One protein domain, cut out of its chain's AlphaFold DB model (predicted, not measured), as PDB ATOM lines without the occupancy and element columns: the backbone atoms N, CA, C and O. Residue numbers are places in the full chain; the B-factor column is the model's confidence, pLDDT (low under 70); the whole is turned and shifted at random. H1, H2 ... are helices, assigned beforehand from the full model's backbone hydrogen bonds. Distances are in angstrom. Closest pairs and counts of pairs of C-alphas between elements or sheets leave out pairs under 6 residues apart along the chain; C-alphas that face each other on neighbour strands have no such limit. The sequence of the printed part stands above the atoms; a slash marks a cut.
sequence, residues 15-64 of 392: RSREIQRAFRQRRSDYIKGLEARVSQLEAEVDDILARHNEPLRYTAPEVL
ATOM      1  N   ARG A  15     185.652 279.423 160.579       85.19
ATOM      2  CA  ARG A  15     185.755 280.884 160.405       85.19
ATOM      3  C   ARG A  15     186.874 281.499 161.263       85.19
ATOM      4  O   ARG A  15     187.574 282.409 160.837       85.19
ATOM      5  N   SER A  16     187.107 280.951 162.460       84.88
ATOM      6  CA  SER A  16     188.228 281.331 163.331       84.88
ATOM      7  C   SER A  16     189.613 281.036 162.735       84.88
ATOM      8  O   SER A  16     190.525 281.846 162.893       84.88
ATOM      9  N   ARG A  17     189.794 279.911 162.035       87.56
ATOM     10  CA  ARG A  17     191.042 279.550 161.346       87.56
ATOM     11  C   ARG A  17     191.311 280.471 160.161       87.56
ATOM     12  O   ARG A  17     192.461 280.854 159.954       87.56
ATOM     13  N   GLU A  18     190.277 280.856 159.423       90.81
ATOM     14  CA  GLU A  18     190.398 281.822 158.328       90.81
ATOM     15  C   GLU A  18     190.801 283.210 158.842       90.81
ATOM     16  O   GLU A  18     191.774 283.780 158.352       90.81
ATOM     17  N   ILE A  19     190.164 283.696 159.913       90.38
ATOM     18  CA  ILE A  19     190.547 284.956 160.573       90.38
ATOM     19  C   ILE A  19     192.012 284.912 161.032       90.38
ATOM     20  O   ILE A  19     192.759 285.865 160.819       90.38
ATOM     21  N   GLN A  20     192.462 283.797 161.617       93.94
ATOM     22  CA  GLN A  20     193.865 283.640 162.015       93.94
ATOM     23  C   GLN A  20     194.820 283.627 160.817       93.94
ATOM     24  O   GLN A  20     195.908 284.195 160.907       93.94
ATOM     25  N   ARG A  21     194.444 282.984 159.705       93.94
ATOM     26  CA  ARG A  21     195.240 283.000 158.472       93.94
ATOM     27  C   ARG A  21     195.339 284.422 157.922       93.94
ATOM     28  O   ARG A  21     196.447 284.873 157.659       93.94
ATOM     29  N   ALA A  22     194.221 285.140 157.837       95.44
ATOM     30  CA  ALA A  22     194.186 286.529 157.393       95.44
ATOM     31  C   ALA A  22     195.031 287.440 158.299       95.44
ATOM     32  O   ALA A  22     195.795 288.264 157.808       95.44
ATOM     33  N   PHE A  23     194.968 287.256 159.621       97.69
ATOM     34  CA  PHE A  23     195.795 288.013 160.561       97.69
ATOM     35  C   PHE A  23     197.293 287.734 160.378       97.69
ATOM     36  O   PHE A  23     198.099 288.664 160.353       97.69
ATOM     37  N   ARG A  24     197.679 286.461 160.214       98.00
ATOM     38  CA  ARG A  24     199.073 286.078 159.934       98.00
ATOM     39  C   ARG A  24     199.565 286.680 158.620       98.00
ATOM     40  O   ARG A  24     200.679 287.188 158.602       98.00
ATOM     41  N   GLN A  25     198.728 286.663 157.585       97.69
ATOM     42  CA  GLN A  25     199.034 287.256 156.284       97.69
ATOM     43  C   GLN A  25     199.257 288.770 156.396       97.69
ATOM     44  O   GLN A  25     200.311 289.271 156.022       97.69
ATOM     45  N   ARG A  26     198.336 289.501 157.037       98.31
ATOM     46  CA  ARG A  26     198.493 290.949 157.264       98.31
ATOM     47  C   ARG A  26     199.759 291.278 158.049       98.31
ATOM     48  O   ARG A  26     200.451 292.238 157.734       98.31
ATOM     49  N   ARG A  27     200.091 290.465 159.058       98.50
ATOM     50  CA  ARG A  27     201.329 290.635 159.824       98.50
ATOM     51  C   ARG A  27     202.571 290.394 158.965       98.50
ATOM     52  O   ARG A  27     203.534 291.136 159.118       98.50
ATOM     53  N   SER A  28     202.575 289.379 158.096       97.56
ATOM     54  CA  SER A  28     203.709 289.160 157.192       97.56
ATOM     55  C   SER A  28     203.865 290.297 156.192       97.56
ATOM     56  O   SER A  28     204.989 290.721 155.948       97.56
ATOM     57  N   ASP A  29     202.762 290.824 155.664       97.94
ATOM     58  CA  ASP A  29     202.797 291.921 154.696       97.94
ATOM     59  C   ASP A  29     203.275 293.220 155.354       97.94
ATOM     60  O   ASP A  29     204.112 293.924 154.797       97.94
ATOM     61  N   TYR A  30     202.851 293.479 156.595       98.19
ATOM     62  CA  TYR A  30     203.358 294.596 157.392       98.19
ATOM     63  C   TYR A  30     204.868 294.497 157.654       98.19
ATOM     64  O   TYR A  30     205.590 295.470 157.459       98.19
ATOM     65  N   ILE A  31     205.362 293.318 158.058       98.19
ATOM     66  CA  ILE A  31     206.801 293.105 158.291       98.19
ATOM     67  C   ILE A  31     207.593 293.331 156.999       98.19
ATOM     68  O   ILE A  31     208.582 294.055 157.027       98.19
ATOM     69  N   LYS A  32     207.122 292.802 155.864       97.62
ATOM     70  CA  LYS A  32     207.747 293.043 154.554       97.62
ATOM     71  C   LYS A  32     207.771 294.526 154.183       97.62
ATOM     72  O   LYS A  32     208.763 295.002 153.644       97.62
ATOM     73  N   GLY A  33     206.700 295.264 154.481       97.88
ATOM     74  CA  GLY A  33     206.645 296.711 154.263       97.88
ATOM     75  C   GLY A  33     207.687 297.471 155.088       97.88
ATOM     76  O   GLY A  33     208.358 298.360 154.566       97.88
ATOM     77  N   LEU A  34     207.879 297.083 156.353       97.94
ATOM     78  CA  LEU A  34     208.928 297.655 157.201       97.94
ATOM     79  C   LEU A  34     210.331 297.326 156.681       97.94
ATOM     80  O   LEU A  34     211.174 298.217 156.625       97.94
ATOM     81  N   GLU A  35     210.576 296.080 156.273       97.12
ATOM     82  CA  GLU A  35     211.856 295.660 155.691       97.12
ATOM     83  C   GLU A  35     212.179 296.459 154.420       97.12
ATOM     84  O   GLU A  35     213.280 296.991 154.297       97.12
ATOM     85  N   ALA A  36     211.201 296.643 153.526       96.81
ATOM     86  CA  ALA A  36     211.370 297.450 152.319       96.81
ATOM     87  C   ALA A  36     211.691 298.921 152.636       96.81
ATOM     88  O   ALA A  36     212.562 299.515 152.000       96.81
ATOM     89  N   ARG A  37     211.024 299.510 153.641       96.88
ATOM     90  CA  ARG A  37     211.289 300.896 154.043       96.88
ATOM     91  C   ARG A  37     212.679 301.063 154.646       96.88
ATOM     92  O   ARG A  37     213.330 302.063 154.369       96.88
ATOM     93  N   VAL A  38     213.137 300.099 155.443       95.94
ATOM     94  CA  VAL A  38     214.500 300.097 155.989       95.94
ATOM     95  C   VAL A  38     215.517 300.037 154.855       95.94
ATOM     96  O   VAL A  38     216.390 300.893 154.807       95.94
ATOM     97  N   SER A  39     215.357 299.120 153.894       94.12
ATOM     98  CA  SER A  39     216.263 299.034 152.742       94.12
ATOM     99  C   SER A  39     216.274 300.307 151.893       94.12
ATOM    100  O   SER A  39     217.328 300.714 151.417       94.12
ATOM    101  N   GLN A  40     215.124 300.968 151.724       95.69
ATOM    102  CA  GLN A  40     215.065 302.259 151.041       95.69
ATOM    103  C   GLN A  40     215.838 303.340 151.811       95.69
ATOM    104  O   GLN A  40     216.612 304.078 151.212       95.69
ATOM    105  N   LEU A  41     215.640 303.430 153.127       95.31
ATOM    106  CA  LEU A  41     216.333 304.410 153.965       95.31
ATOM    107  C   LEU A  41     217.842 304.164 154.003       95.31
ATOM    108  O   LEU A  41     218.609 305.119 153.968       95.31
ATOM    109  N   GLU A  42     218.273 302.904 154.047       92.19
ATOM    110  CA  GLU A  42     219.688 302.536 153.953       92.19
ATOM    111  C   GLU A  42     220.280 302.998 152.613       92.19
ATOM    112  O   GLU A  42     221.319 303.651 152.605       92.19
ATOM    113  N   ALA A  43     219.577 302.779 151.495       91.06
ATOM    114  CA  ALA A  43     220.019 303.254 150.184       91.06
ATOM    115  C   ALA A  43     220.061 304.793 150.076       91.06
ATOM    116  O   ALA A  43     220.995 305.344 149.496       91.06
ATOM    117  N   GLU A  44     219.073 305.498 150.639       93.31
ATOM    118  CA  GLU A  44     219.050 306.970 150.679       93.31
ATOM    119  C   GLU A  44     220.219 307.525 151.506       93.31
ATOM    120  O   GLU A  44     220.862 308.497 151.111       93.31
ATOM    121  N   VAL A  45     220.522 306.894 152.641       90.38
ATOM    122  CA  VAL A  45     221.669 307.255 153.477       90.38
ATOM    123  C   VAL A  45     222.980 307.020 152.737       90.38
ATOM    124  O   VAL A  45     223.845 307.895 152.764       90.38
ATOM    125  N   ASP A  46     223.128 305.883 152.064       88.00
ATOM    126  CA  ASP A  46     224.338 305.563 151.307       88.00
ATOM    127  C   ASP A  46     224.566 306.562 150.162       88.00
ATOM    128  O   ASP A  46     225.694 307.018 149.972       88.00
ATOM    129  N   ASP A  47     223.509 306.981 149.457       89.81
ATOM    130  CA  ASP A  47     223.587 308.032 148.431       89.81
ATOM    131  C   ASP A  47     224.016 309.387 149.016       89.81
ATOM    132  O   ASP A  47     224.881 310.072 148.465       89.81
ATOM    133  N   ILE A  48     223.446 309.777 150.160       90.31
ATOM    134  CA  ILE A  48     223.819 311.019 150.847       90.31
ATOM    135  C   ILE A  48     225.294 310.961 151.264       90.31
ATOM    136  O   ILE A  48     226.050 311.889 150.976       90.31
ATOM    137  N   LEU A  49     225.737 309.872 151.894       90.25
ATOM    138  CA  LEU A  49     227.128 309.722 152.326       90.25
ATOM    139  C   LEU A  49     228.096 309.713 151.137       90.25
ATOM    140  O   LEU A  49     229.125 310.387 151.195       90.25
ATOM    141  N   ALA A  50     227.733 309.050 150.034       86.75
ATOM    142  CA  ALA A  50     228.504 309.067 148.795       86.75
ATOM    143  C   ALA A  50     228.641 310.487 148.224       86.75
ATOM    144  O   ALA A  50     229.743 310.900 147.865       86.75
ATOM    145  N   ARG A  51     227.555 311.275 148.203       90.38
ATOM    146  CA  ARG A  51     227.594 312.684 147.769       90.38
ATOM    147  C   ARG A  51     228.453 313.565 148.670       90.38
ATOM    148  O   ARG A  51     229.065 314.514 148.186       90.38
ATOM    149  N   HIS A  52     228.505 313.260 149.962       87.38
ATOM    150  CA  HIS A  52     229.290 314.014 150.936       87.38
ATOM    151  C   HIS A  52     230.741 313.525 151.083       87.38
ATOM    152  O   HIS A  52     231.494 314.135 151.835       87.38
ATOM    153  N   ASN A  53     231.167 312.487 150.343       84.12
ATOM    154  CA  ASN A  53     232.465 311.813 150.510       84.12
ATOM    155  C   ASN A  53     232.735 311.365 151.961       84.12
ATOM    156  O   ASN A  53     233.885 311.263 152.391       84.12
ATOM    157  N   GLU A  54     231.674 311.101 152.720       78.94
ATOM    158  CA  GLU A  54     231.762 310.641 154.101       78.94
ATOM    159  C   GLU A  54     231.773 309.105 154.122       78.94
ATOM    160  O   GLU A  54     231.027 308.467 153.371       78.94
ATOM    161  N   PRO A  55     232.597 308.465 154.972       70.12
ATOM    162  CA  PRO A  55     232.629 307.014 155.060       70.12
ATOM    163  C   PRO A  55     231.266 306.476 155.514       70.12
ATOM    164  O   PRO A  55     230.707 306.937 156.516       70.12
ATOM    165  N   LEU A  56     230.754 305.469 154.793       70.50
ATOM    166  CA  LEU A  56     229.497 304.784 155.104       70.50
ATOM    167  C   LEU A  56     229.490 304.327 156.570       70.50
ATOM    168  O   LEU A  56     230.199 303.400 156.966       70.50
ATOM    169  N   ARG A  57     228.670 304.978 157.402       62.56
ATOM    170  CA  ARG A  57     228.647 304.719 158.852       62.56
ATOM    171  C   ARG A  57     228.062 303.359 159.222       62.56
ATOM    172  O   ARG A  57     228.320 302.865 160.316       62.56
ATOM    173  N   TYR A  58     227.323 302.732 158.312       61.41
ATOM    174  CA  TYR A  58     226.617 301.475 158.561       61.41
ATOM    175  C   TYR A  58     227.347 300.235 158.029       61.41
ATOM    176  O   TYR A  58     226.986 299.116 158.386       61.41
ATOM    177  N   THR A  59     228.430 300.411 157.266       54.53
ATOM    178  CA  THR A  59     229.318 299.313 156.849       54.53
ATOM    179  C   THR A  59     230.498 299.120 157.797       54.53
ATOM    180  O   THR A  59     231.374 298.301 157.518       54.53
ATOM    181  N   ALA A  60     230.544 299.848 158.921       46.75
ATOM    182  CA  ALA A  60     231.565 299.647 159.937       46.75
ATOM    183  C   ALA A  60     231.520 298.175 160.409       46.75
ATOM    184  O   ALA A  60     230.508 297.731 160.968       46.75
ATOM    185  N   PRO A  61     232.593 297.391 160.190       56.47
ATOM    186  CA  PRO A  61     232.598 295.946 160.415       56.47
ATOM    187  C   PRO A  61     232.332 295.552 161.876       56.47
ATOM    188  O   PRO A  61     232.011 294.398 162.142       56.47
ATOM    189  N   GLU A  62     232.397 296.493 162.818       52.59
ATOM    190  CA  GLU A  62     232.128 296.277 164.240       52.59
ATOM    191  C   GLU A  62     230.674 295.850 164.522       52.59
ATOM    192  O   GLU A  62     230.433 294.924 165.301       52.59
ATOM    193  N   VAL A  63     229.690 296.433 163.824       53.75
ATOM    194  CA  VAL A  63     228.263 296.125 164.052       53.75
ATOM    195  C   VAL A  63     227.859 294.801 163.387       53.75
ATOM    196  O   VAL A  63     227.087 294.016 163.952       53.75
ATOM    197  N   LEU A  64     228.422 294.496 162.211       54.59
ATOM    198  CA  LEU A  64     228.229 293.207 161.536       54.59
ATOM    199  C   LEU A  64     228.966 292.068 162.259       54.59
ATOM    200  O   LEU A  64     228.399 290.982 162.423       54.59
TER     201      LEU A  64
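AT A GLANCE: This is residues 15 to 64 of the 392 residues of an uncharacterized protein of Puccinia coronata f. sp. avenae (UniProt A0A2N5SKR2). What does the model look like at first sight? It is one long, straight helix, H1, which makes the longest axis, and at its far end the printed part turns into a short tail, residues 53 to 64, that folds back like a hook and finishes in the four-residue H2, held off from H1. How is it made up? The printed part has 50 residues with two named helices, H1 then H2 along the chain, and no named strand; the class is all helix. How large is it? It is extended, with a radius of gyration of the C-alphas of 17.8 A, and its C-alphas span 57 by 23 by 5 A.

IN THESE COORDINATES: Where does H1 run? H1 is residues 15 to 52, 55.5 A from first to last C-alpha, from C-alpha 15 at (185.755, 280.884, 160.405) to C-alpha 52 at (229.290, 314.014, 150.936). Where is H2? H2 is residues 61 to 64, 5.3 A from first to last C-alpha, and its last C-alpha, 64, is at (228.229, 293.207, 161.536).

HOW THE PARTS SIT: How do H1 and H2 stand to each other? They are apart, with no C-alpha of the one within 8 A of the other. Which part stands free? Residues 15 to 41, which belong to H1, stand free: no C-alpha 8 or more residues away along the chain is within 10 A of theirs. What do the backbones show? In H1 every O i to N i+4 pair is within hydrogen-bond range. H2 is too short for such a pair, and its 1 pair of O i and N i+3 is not within range.

THE WHOLE: How far does it reach? The outline is a rod, and the two C-alphas farthest apart are those of Arg 15 and Asn 53, 56.9 A. Is it unbroken? The printed part has no cut, and the link from H1 to H2, 8 residues, is short. Where is confidence low? The mean pLDDT of the printed part is 86.1, and residues 57 to 64 are under 70.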